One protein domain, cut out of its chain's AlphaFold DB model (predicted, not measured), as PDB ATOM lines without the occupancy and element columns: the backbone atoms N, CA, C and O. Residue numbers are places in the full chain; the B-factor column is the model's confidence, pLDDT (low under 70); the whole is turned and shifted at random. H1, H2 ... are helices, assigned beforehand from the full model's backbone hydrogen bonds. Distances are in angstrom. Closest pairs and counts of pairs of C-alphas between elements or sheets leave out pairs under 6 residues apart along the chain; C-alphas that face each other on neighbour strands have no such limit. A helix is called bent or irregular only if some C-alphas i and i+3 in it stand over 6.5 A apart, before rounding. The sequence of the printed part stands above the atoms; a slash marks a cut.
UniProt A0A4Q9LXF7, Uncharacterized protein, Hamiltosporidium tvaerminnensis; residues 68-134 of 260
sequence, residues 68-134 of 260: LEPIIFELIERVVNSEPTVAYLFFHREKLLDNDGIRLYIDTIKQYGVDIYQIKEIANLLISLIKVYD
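What this domain is: This is residues 68 to 134 of the 260 residues of an uncharacterized protein of Hamiltosporidium tvaerminnensis (UniProt A0A4Q9LXF7). Three helices pack round a fourth: H4 is the core, and H1, H2 and H3 each cross it steeply. H2 and H3 lie on opposite sides of H4, H1 reaches from close to H3 at its first residue to close to H2 near its last, and the link of residues 92 to 98 runs from H2 across to H3. The printed part has 67 residues with four named helices, in the order H1, H2, H3, H4, and no named strand; its class is all helix. It is compact, with a radius of gyration of the C-alphas of 11.2 A, and its rounded outline spans 28 by 24 by 18 A.

How they stand to each other: H1, residues 71 to 80, touches H4, residues 119 to 132, at a steep tilt of 42 degrees, opposite ways; their closest C-alphas, those of Leu 75 and Ile 122, are 6.0 A apart. H2, residues 84 to 91, touches H4 with 4 pairs of C-alphas within 8 A, and H4 touches H2 with its residues 119 to 123 alone. The closest C-alphas of these two, those of Leu 89 and Lys 120, are 6.8 A apart, and the helices run the same way at a steep tilt of 43 degrees. H3, residues 99 to 112, touches H4 with its residues 99 to 105 alone, at a steep tilt of 51 degrees, opposite ways; the closest C-alphas are those of Ile 102 and Leu 125, 6.6 A apart. H4 is the hub, touching three helices, and the helix packing is mostly crossed, with none of these three pairs at a shallow tilt. H1 is close to H2 but not clearly touching, with the closest C-alphas, those of Val 79 and Val 86, 7.8 A apart. H1 is also close to H3 but not clearly touching, about perpendicular at 77 degrees; the closest C-alphas, those of Ile 71 and Ile 106, are 7.8 A apart. H2 and H3 are apart. In H1, H3 and H4 every O i to N i+4 pair is within hydrogen-bond range; in H2 1 of 4 is, beside 5 of 5 O i to N i+3 pairs.

Where its parts are: H1 begins at C-alpha 71 (26.117, 20.563, -54.705) and is 14.4 A long from first to last C-alpha. H2 measures 12.8 A; it is neither bent nor irregular, but only just: C-alphas 85 and 88 are 6.4 A apart. H3 measures 20.0 A and begins at C-alpha 99 (12.012, 15.986, -52.095). H4 measures 19.9 A and ends at C-alpha 132 (15.864, 11.909, -57.374).

The domain as a whole: The two C-alphas farthest apart, those of Phe 91 and Gln 111, are 30.5 A apart, while those of the first and last printed residues, Leu 68 and Asp 134, are 10.0 A apart. The printed part has no cut. The link from H1 to H2 is tight, and those from H2 to H3 and from H3 to H4 are short. The mean pLDDT of the printed part is 93.3, and no printed residue is under 70.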
ATOM      1  N   LEU A  68      21.181  17.972 -62.818       85.69
ATOM      2  CA  LEU A  68      21.950  17.495 -61.687       85.69
ATOM      3  C   LEU A  68      22.196  18.677 -60.742       85.69
ATOM      4  O   LEU A  68      22.607  19.748 -61.195       85.69
ATOM      5  N   GLU A  69      21.915  18.504 -59.454       90.44
ATOM      6  CA  GLU A  69      22.172  19.548 -58.462       90.44
ATOM      7  C   GLU A  69      23.691  19.713 -58.272       90.44
ATOM      8  O   GLU A  69      24.352  18.747 -57.883       90.44
ATOM      9  N   PRO A  70      24.275  20.905 -58.521       90.81
ATOM     10  CA  PRO A  70      25.731  21.088 -58.499       90.81
ATOM     11  C   PRO A  70      26.388  20.750 -57.157       90.81
ATOM     12  O   PRO A  70      27.555  20.364 -57.132       90.81
ATOM     13  N   ILE A  71      25.633  20.859 -56.057       94.69
ATOM     14  CA  ILE A  71      26.117  20.563 -54.705       94.69
ATOM     15  C   ILE A  71      26.612  19.119 -54.557       94.69
ATOM     16  O   ILE A  71      27.479  18.859 -53.733       94.69
ATOM     17  N   ILE A  72      26.142  18.189 -55.398       95.69
ATOM     18  CA  ILE A  72      26.595  16.788 -55.404       95.69
ATOM     19  C   ILE A  72      28.122  16.682 -55.450       95.69
ATOM     20  O   ILE A  72      28.689  15.830 -54.772       95.69
ATOM     21  N   PHE A  73      28.799  17.544 -56.213       96.31
ATOM     22  CA  PHE A  73      30.257  17.492 -56.326       96.31
ATOM     23  C   PHE A  73      30.958  17.897 -55.026       96.31
ATOM     24  O   PHE A  73      31.960  17.287 -54.667       96.31
ATOM     25  N   GLU A  74      30.410  18.871 -54.301       96.50
ATOM     26  CA  GLU A  74      30.909  19.264 -52.981       96.50
ATOM     27  C   GLU A  74      30.665  18.151 -51.955       96.50
ATOM     28  O   GLU A  74      31.567  17.809 -51.195       96.50
ATOM     29  N   LEU A  75      29.495  17.500 -51.990       97.62
ATOM     30  CA  LEU A  75      29.197  16.358 -51.115       97.62
ATOM     31  C   LEU A  75      30.164  15.188 -51.355       97.62
ATOM     32  O   LEU A  75      30.676  14.614 -50.395       97.62
ATOM     33  N   ILE A  76      30.455  14.856 -52.620       97.56
ATOM     34  CA  ILE A  76      31.444  13.823 -52.968       97.56
ATOM     35  C   ILE A  76      32.828  14.201 -52.433       97.56
ATOM     36  O   ILE A  76      33.498  13.364 -51.831       97.56
ATOM     37  N   GLU A  77      33.247  15.454 -52.609       97.19
ATOM     38  CA  GLU A  77      34.537  15.948 -52.118       97.19
ATOM     39  C   GLU A  77      34.643  15.815 -50.589       97.19
ATOM     40  O   GLU A  77      35.677  15.390 -50.074       97.19
ATOM     41  N   ARG A  78      33.565  16.091 -49.840       96.62
ATOM     42  CA  ARG A  78      33.548  15.884 -48.380       96.62
ATOM     43  C   ARG A  78      33.673  14.411 -47.996       96.62
ATOM     44  O   ARG A  78      34.390  14.119 -47.043       96.62
ATOM     45  N   VAL A  79      33.043  13.498 -48.740       97.12
ATOM     46  CA  VAL A  79      33.196  12.043 -48.541       97.12
ATOM     47  C   VAL A  79      34.628  11.592 -48.821       97.12
ATOM     48  O   VAL A  79      35.212  10.885 -48.004       97.12
ATOM     49  N   VAL A  80      35.226  12.035 -49.928       96.50
ATOM     50  CA  VAL A  80      36.613  11.691 -50.299       96.50
ATOM     51  C   VAL A  80      37.638  12.235 -49.297       96.50
ATOM     52  O   VAL A  80      38.676  11.617 -49.090       96.50
ATOM     53  N   ASN A  81      37.349  13.363 -48.648       95.19
ATOM     54  CA  ASN A  81      38.223  13.967 -47.637       95.19
ATOM     55  C   ASN A  81      37.950  13.474 -46.199       95.19
ATOM     56  O   ASN A  81      38.524  14.008 -45.251       95.19
ATOM     57  N   SER A  82      37.069  12.489 -46.017       94.50
ATOM     58  CA  SER A  82      36.778  11.857 -44.720       94.50
ATOM     59  C   SER A  82      37.467  10.499 -44.599       94.50
ATOM     60  O   SER A  82      37.925   9.976 -45.599       94.50
ATOM     61  N   GLU A  83      37.546   9.893 -43.413       92.44
ATOM     62  CA  GLU A  83      38.213   8.590 -43.264       92.44
ATOM     63  C   GLU A  83      37.586   7.493 -44.151       92.44
ATOM     64  O   GLU A  83      36.362   7.386 -44.198       92.44
ATOM     65  N   PRO A  84      38.367   6.584 -44.774       88.62
ATOM     66  CA  PRO A  84      37.813   5.522 -45.626       88.62
ATOM     67  C   PRO A  84      36.811   4.600 -44.915       88.62
ATOM     68  O   PRO A  84      35.977   3.968 -45.562       88.62
ATOM     69  N   THR A  85      36.867   4.535 -43.580       90.38
ATOM     70  CA  THR A  85      35.929   3.777 -42.740       90.38
ATOM     71  C   THR A  85      34.480   4.155 -43.020       90.38
ATOM     72  O   THR A  85      33.626   3.272 -42.966       90.38
ATOM     73  N   VAL A  86      34.191   5.396 -43.437       93.81
ATOM     74  CA  VAL A  86      32.834   5.853 -43.787       93.81
ATOM     75  C   VAL A  86      32.187   5.058 -44.926       93.81
ATOM     76  O   VAL A  86      30.980   5.171 -45.132       93.81
ATOM     77  N   ALA A  87      32.939   4.202 -45.630       93.94
ATOM     78  CA  ALA A  87      32.402   3.222 -46.570       93.94
ATOM     79  C   ALA A  87      31.237   2.404 -45.979       93.94
ATOM     80  O   ALA A  87      30.315   2.054 -46.715       93.94
ATOM     81  N   TYR A  88      31.219   2.158 -44.658       93.75
ATOM     82  CA  TYR A  88      30.112   1.462 -43.984       93.75
ATOM     83  C   TYR A  88      28.743   2.122 -44.234       93.75
ATOM     84  O   TYR A  88      27.740   1.417 -44.313       93.75
ATOM     85  N   LEU A  89      28.690   3.445 -44.433       94.69
ATOM     86  CA  LEU A  89      27.458   4.193 -44.726       94.69
ATOM     87  C   LEU A  89      26.851   3.830 -46.086       94.69
ATOM     88  O   LEU A  89      25.639   3.907 -46.277       94.69
ATOM     89  N   PHE A  90      27.695   3.406 -47.026       94.50
ATOM     90  CA  PHE A  90      27.292   2.987 -48.366       94.50
ATOM     91  C   PHE A  90      26.912   1.500 -48.423       94.50
ATOM     92  O   PHE A  90      26.307   1.074 -49.405       94.50
ATOM     93  N   PHE A  91      27.224   0.733 -47.373       92.00
ATOM     94  CA  PHE A  91      26.753  -0.640 -47.159       92.00
ATOM     95  C   PHE A  91      25.485  -0.691 -46.291       92.00
ATOM     96  O   PHE A  91      24.621  -1.544 -46.484       92.00
ATOM     97  N   HIS A  92      25.352   0.238 -45.342       89.12
ATOM     98  CA  HIS A  92      24.273   0.288 -44.355       89.12
ATOM     99  C   HIS A  92      23.540   1.625 -44.435       89.12
ATOM    100  O   HIS A  92      23.645   2.482 -43.556       89.12
ATOM    101  N   ARG A  93      22.817   1.800 -45.540       85.25
ATOM    102  CA  ARG A  93      22.148   3.056 -45.872       85.25
ATOM    103  C   ARG A  93      20.964   3.332 -44.953       85.25
ATOM    104  O   ARG A  93      20.180   2.439 -44.631       85.25
ATOM    105  N   GLU A  94      20.813   4.601 -44.595       86.31
ATOM    106  CA  GLU A  94      19.617   5.092 -43.923       86.31
ATOM    107  C   GLU A  94      18.431   5.210 -44.885       86.31
ATOM    108  O   GLU A  94      18.531   5.000 -46.098       86.31
ATOM    109  N   LYS A  95      17.274   5.562 -44.323       90.25
ATOM    110  CA  LYS A  95      16.115   5.943 -45.119       90.25
ATOM    111  C   LYS A  95      16.452   7.200 -45.929       90.25
ATOM    112  O   LYS A  95      16.852   8.219 -45.366       90.25
ATOM    113  N   LEU A  96      16.244   7.109 -47.241       91.19
ATOM    114  CA  LEU A  96      16.462   8.219 -48.164       91.19
ATOM    115  C   LEU A  96      15.517   9.384 -47.863       91.19
ATOM    116  O   LEU A  96      14.368   9.185 -47.451       91.19
ATOM    117  N   LEU A  97      16.020  10.589 -48.107       93.44
ATOM    118  CA  LEU A  97      15.262  11.825 -47.986       93.44
ATOM    119  C   LEU A  97      14.225  11.919 -49.114       93.44
ATOM    120  O   LEU A  97      14.484  11.523 -50.252       93.44
ATOM    121  N   ASP A  98      13.058  12.475 -48.802       93.00
ATOM    122  CA  ASP A  98      12.100  12.893 -49.821       93.00
ATOM    123  C   ASP A  98      12.492  14.255 -50.426       93.00
ATOM    124  O   ASP A  98      13.496  14.869 -50.059       93.00
ATOM    125  N   ASN A  99      11.708  14.734 -51.396       91.12
ATOM    126  CA  ASN A  99      12.012  15.986 -52.095       91.12
ATOM    127  C   ASN A  99      12.037  17.207 -51.164       91.12
ATOM    128  O   ASN A  99      12.804  18.135 -51.421       91.12
ATOM    129  N   ASP A 100      11.211  17.225 -50.117       94.19
ATOM    130  CA  ASP A 100      11.138  18.355 -49.190       94.19
ATOM    131  C   ASP A 100      12.324  18.332 -48.220       94.19
ATOM    132  O   ASP A 100      12.966  19.363 -48.013       94.19
ATOM    133  N   GLY A 101      12.704  17.147 -47.731       94.00
ATOM    134  CA  GLY A 101      13.927  16.947 -46.959       94.00
ATOM    135  C   GLY A 101      15.178  17.344 -47.742       94.00
ATOM    136  O   GLY A 101      16.002  18.105 -47.241       94.00
ATOM    137  N   ILE A 102      15.300  16.913 -49.003       94.81
ATOM    138  CA  ILE A 102      16.420  17.307 -49.874       94.81
ATOM    139  C   ILE A 102      16.493  18.831 -50.018       94.81
ATOM    140  O   ILE A 102      17.572  19.408 -49.884       94.81
ATOM    141  N   ARG A 103      15.360  19.493 -50.280       94.75
ATOM    142  CA  ARG A 103      15.310  20.958 -50.420       94.75
ATOM    143  C   ARG A 103      15.766  21.662 -49.152       94.75
ATOM    144  O   ARG A 103      16.592  22.564 -49.247       94.75
ATOM    145  N   LEU A 104      15.295  21.214 -47.988       95.56
ATOM    146  CA  LEU A 104      15.698  21.779 -46.703       95.56
ATOM    147  C   LEU A 104      17.216  21.690 -46.500       95.56
ATOM    148  O   LEU A 104      17.848  22.688 -46.147       95.56
ATOM    149  N   TYR A 105      17.813  20.526 -46.778       96.12
ATOM    150  CA  TYR A 105      19.264  20.350 -46.712       96.12
ATOM    151  C   TYR A 105      19.985  21.315 -47.656       96.12
ATOM    152  O   TYR A 105      20.865  22.050 -47.215       96.12
ATOM    153  N   ILE A 106      19.586  21.365 -48.932       94.50
ATOM    154  CA  ILE A 106      20.194  22.255 -49.933       94.50
ATOM    155  C   ILE A 106      20.115  23.720 -49.497       94.50
ATOM    156  O   ILE A 106      21.107  24.440 -49.596       94.50
ATOM    157  N   ASP A 107      18.952  24.184 -49.050       95.06
ATOM    158  CA  ASP A 107      18.760  25.589 -48.691       95.06
ATOM    159  C   ASP A 107      19.563  25.961 -47.441       95.06
ATOM    160  O   ASP A 107      20.169  27.031 -47.393       95.06
ATOM    161  N   THR A 108      19.685  25.032 -46.494       95.62
ATOM    162  CA  THR A 108      20.556  25.206 -45.328       95.62
ATOM    163  C   THR A 108      22.034  25.244 -45.738       95.62
ATOM    164  O   THR A 108      22.762  26.125 -45.285       95.62
ATOM    165  N   ILE A 109      22.481  24.372 -46.654       95.75
ATOM    166  CA  ILE A 109      23.858  24.395 -47.183       95.75
ATOM    167  C   ILE A 109      24.146  25.723 -47.887       95.75
ATOM    168  O   ILE A 109      25.206  26.308 -47.687       95.75
ATOM    169  N   LYS A 110      23.203  26.250 -48.678       93.56
ATOM    170  CA  LYS A 110      23.374  27.560 -49.330       93.56
ATOM    171  C   LYS A 110      23.550  28.696 -48.323       93.56
ATOM    172  O   LYS A 110      24.219  29.674 -48.643       93.56
ATOM    173  N   GLN A 111      22.922  28.594 -47.152       95.38
ATOM    174  CA  GLN A 111      22.963  29.637 -46.132       95.38
ATOM    175  C   GLN A 111      24.190  29.534 -45.218       95.38
ATOM    176  O   GLN A 111      24.756  30.563 -44.854       95.38
ATOM    177  N   TYR A 112      24.595  28.318 -44.847       95.31
ATOM    178  CA  TYR A 112      25.575  28.092 -43.778       95.31
ATOM    179  C   TYR A 112      26.801  27.267 -44.204       95.31
ATOM    180  O   TYR A 112      27.729  27.111 -43.414       95.31
ATOM    181  N   GLY A 113      26.836  26.764 -45.439       93.38
ATOM    182  CA  GLY A 113      27.878  25.870 -45.947       93.38
ATOM    183  C   GLY A 113      27.612  24.394 -45.640       93.38
ATOM    184  O   GLY A 113      26.734  24.050 -44.850       93.38
ATOM    185  N   VAL A 114      28.361  23.497 -46.290       93.62
ATOM    186  CA  VAL A 114      28.208  22.038 -46.124       93.62
ATOM    187  C   VAL A 114      28.727  21.526 -44.774       93.62
ATOM    188  O   VAL A 114      28.264  20.499 -44.283       93.62
ATOM    189  N   ASP A 115      29.663  22.250 -44.155       92.69
ATOM    190  CA  ASP A 115      30.412  21.799 -42.973       92.69
ATOM    191  C   ASP A 115      29.590  21.712 -41.684       92.69
ATOM    192  O   ASP A 115      30.055  21.153 -40.693       92.69
ATOM    193  N   ILE A 116      28.360  22.225 -41.694       94.19
ATOM    194  CA  ILE A 116      27.432  22.089 -40.567       94.19
ATOM    195  C   ILE A 116      26.916  20.656 -40.392       94.19
ATOM    196  O   ILE A 116      26.394  20.324 -39.329       94.19
ATOM    197  N   TYR A 117      27.020  19.825 -41.433       95.56
ATOM    198  CA  TYR A 117      26.451  18.483 -41.460       95.56
ATOM    199  C   TYR A 117      27.496  17.414 -41.174       95.56
ATOM    200  O   TYR A 117      28.644  17.478 -41.622       95.56
ATOM    201  N   GLN A 118      27.072  16.373 -40.463       95.00
ATOM    202  CA  GLN A 118      27.904  15.201 -40.238       95.00
ATOM    203  C   GLN A 118      28.074  14.403 -41.534       95.00
ATOM    204  O   GLN A 118      27.200  14.384 -42.403       95.00
ATOM    205  N   ILE A 119      29.171  13.647 -41.635       95.75
ATOM    206  CA  ILE A 119      29.475  12.856 -42.837       95.75
ATOM    207  C   ILE A 119      28.365  11.859 -43.203       95.75
ATOM    208  O   ILE A 119      28.114  11.595 -44.378       95.75
ATOM    209  N   LYS A 120      27.653  11.357 -42.190       95.25
ATOM    210  CA  LYS A 120      26.476  10.500 -42.342       95.25
ATOM    211  C   LYS A 120      25.352  11.193 -43.112       95.25
ATOM    212  O   LYS A 120      24.795  10.622 -44.045       95.25
ATOM    213  N   GLU A 121      25.054  12.431 -42.739       95.56
ATOM    214  CA  GLU A 121      24.007  13.242 -43.358       95.56
ATOM    215  C   GLU A 121      24.402  13.651 -44.778       95.56
ATOM    216  O   GLU A 121      23.588  13.559 -45.696       95.56
ATOM    217  N   ILE A 122      25.678  14.004 -44.979       96.56
ATOM    218  CA  ILE A 122      26.261  14.287 -46.299       96.56
ATOM    219  C   ILE A 122      26.096  13.079 -47.229       96.56
ATOM    220  O   ILE A 122      25.622  13.231 -48.357       96.56
ATOM    221  N   ALA A 123      26.438  11.873 -46.763       95.81
ATOM    222  CA  ALA A 123      26.288  10.649 -47.543       95.81
ATOM    223  C   ALA A 123      24.812  10.351 -47.864       95.81
ATOM    224  O   ALA A 123      24.485  10.041 -49.012       95.81
ATOM    225  N   ASN A 124      23.903  10.497 -46.892       95.50
ATOM    226  CA  ASN A 124      22.474  10.260 -47.115       95.50
ATOM    227  C   ASN A 124      21.872  11.261 -48.121       95.50
ATOM    228  O   ASN A 124      21.127  10.869 -49.026       95.50
ATOM    229  N   LEU A 125      22.244  12.542 -48.021       96.25
ATOM    230  CA  LEU A 125      21.843  13.579 -48.972       96.25
ATOM    231  C   LEU A 125      22.386  13.297 -50.377       96.25
ATOM    232  O   LEU A 125      21.630  13.377 -51.345       96.25
ATOM    233  N   LEU A 126      23.663  12.919 -50.495       96.19
ATOM    234  CA  LEU A 126      24.298  12.568 -51.769       96.19
ATOM    235  C   LEU A 126      23.545  11.439 -52.483       96.19
ATOM    236  O   LEU A 126      23.200  11.568 -53.661       96.19
ATOM    237  N   ILE A 127      23.261  10.344 -51.771       93.94
ATOM    238  CA  ILE A 127      22.535   9.197 -52.334       93.94
ATOM    239  C   ILE A 127      21.119   9.625 -52.743       93.94
ATOM    240  O   ILE A 127      20.682   9.321 -53.854       93.94
ATOM    241  N   SER A 128      20.425  10.380 -51.884       92.88
ATOM    242  CA  SER A 128      19.058  10.857 -52.138       92.88
ATOM    243  C   SER A 128      18.980  11.776 -53.368       92.88
ATOM    244  O   SER A 128      18.086  11.628 -54.200       92.88
ATOM    245  N   LEU A 129      19.953  12.673 -53.546       93.12
ATOM    246  CA  LEU A 129      20.038  13.570 -54.701       93.12
ATOM    247  C   LEU A 129      20.209  12.813 -56.019       93.12
ATOM    248  O   LEU A 129      19.479  13.055 -56.983       93.12
ATOM    249  N   ILE A 130      21.149  11.868 -56.057       90.94
ATOM    250  CA  ILE A 130      21.401  11.051 -57.252       90.94
ATOM    251  C   ILE A 130      20.186  10.166 -57.566       90.94
ATOM    252  O   ILE A 130      19.838   9.952 -58.729       90.94
ATOM    253  N   LYS A 131      19.478   9.704 -56.534       86.62
ATOM    254  CA  LYS A 131      18.230   8.954 -56.685       86.62
ATOM    255  C   LYS A 131      17.102   9.776 -57.289       86.62
ATOM    256  O   LYS A 131      16.471   9.319 -58.238       86.62
ATOM    257  N   VAL A 132      16.876  10.998 -56.807       86.44
ATOM    258  CA  VAL A 132      15.864  11.909 -57.374       86.44
ATOM    259  C   VAL A 132      16.192  12.293 -58.820       86.44
ATOM    260  O   VAL A 132      15.284  12.491 -59.638       86.44
ATOM    261  N   TYR A 133      17.479  12.319 -59.170       85.50
ATOM    262  CA  TYR A 133      17.945  12.481 -60.545       85.50
ATOM    263  C   TYR A 133      17.570  11.303 -61.480       85.50
ATOM    264  O   TYR A 133      17.632  11.464 -62.694       85.50
ATOM    265  N   ASP A 134      17.064  10.180 -60.949       81.44
ATOM    266  CA  ASP A 134      16.837   8.883 -61.621       81.44
ATOM    267  C   ASP A 134      18.127   8.116 -61.980       81.44
ATOM    268  O   ASP A 134      18.114   7.244 -62.855       81.44
TER     269      ASP A 134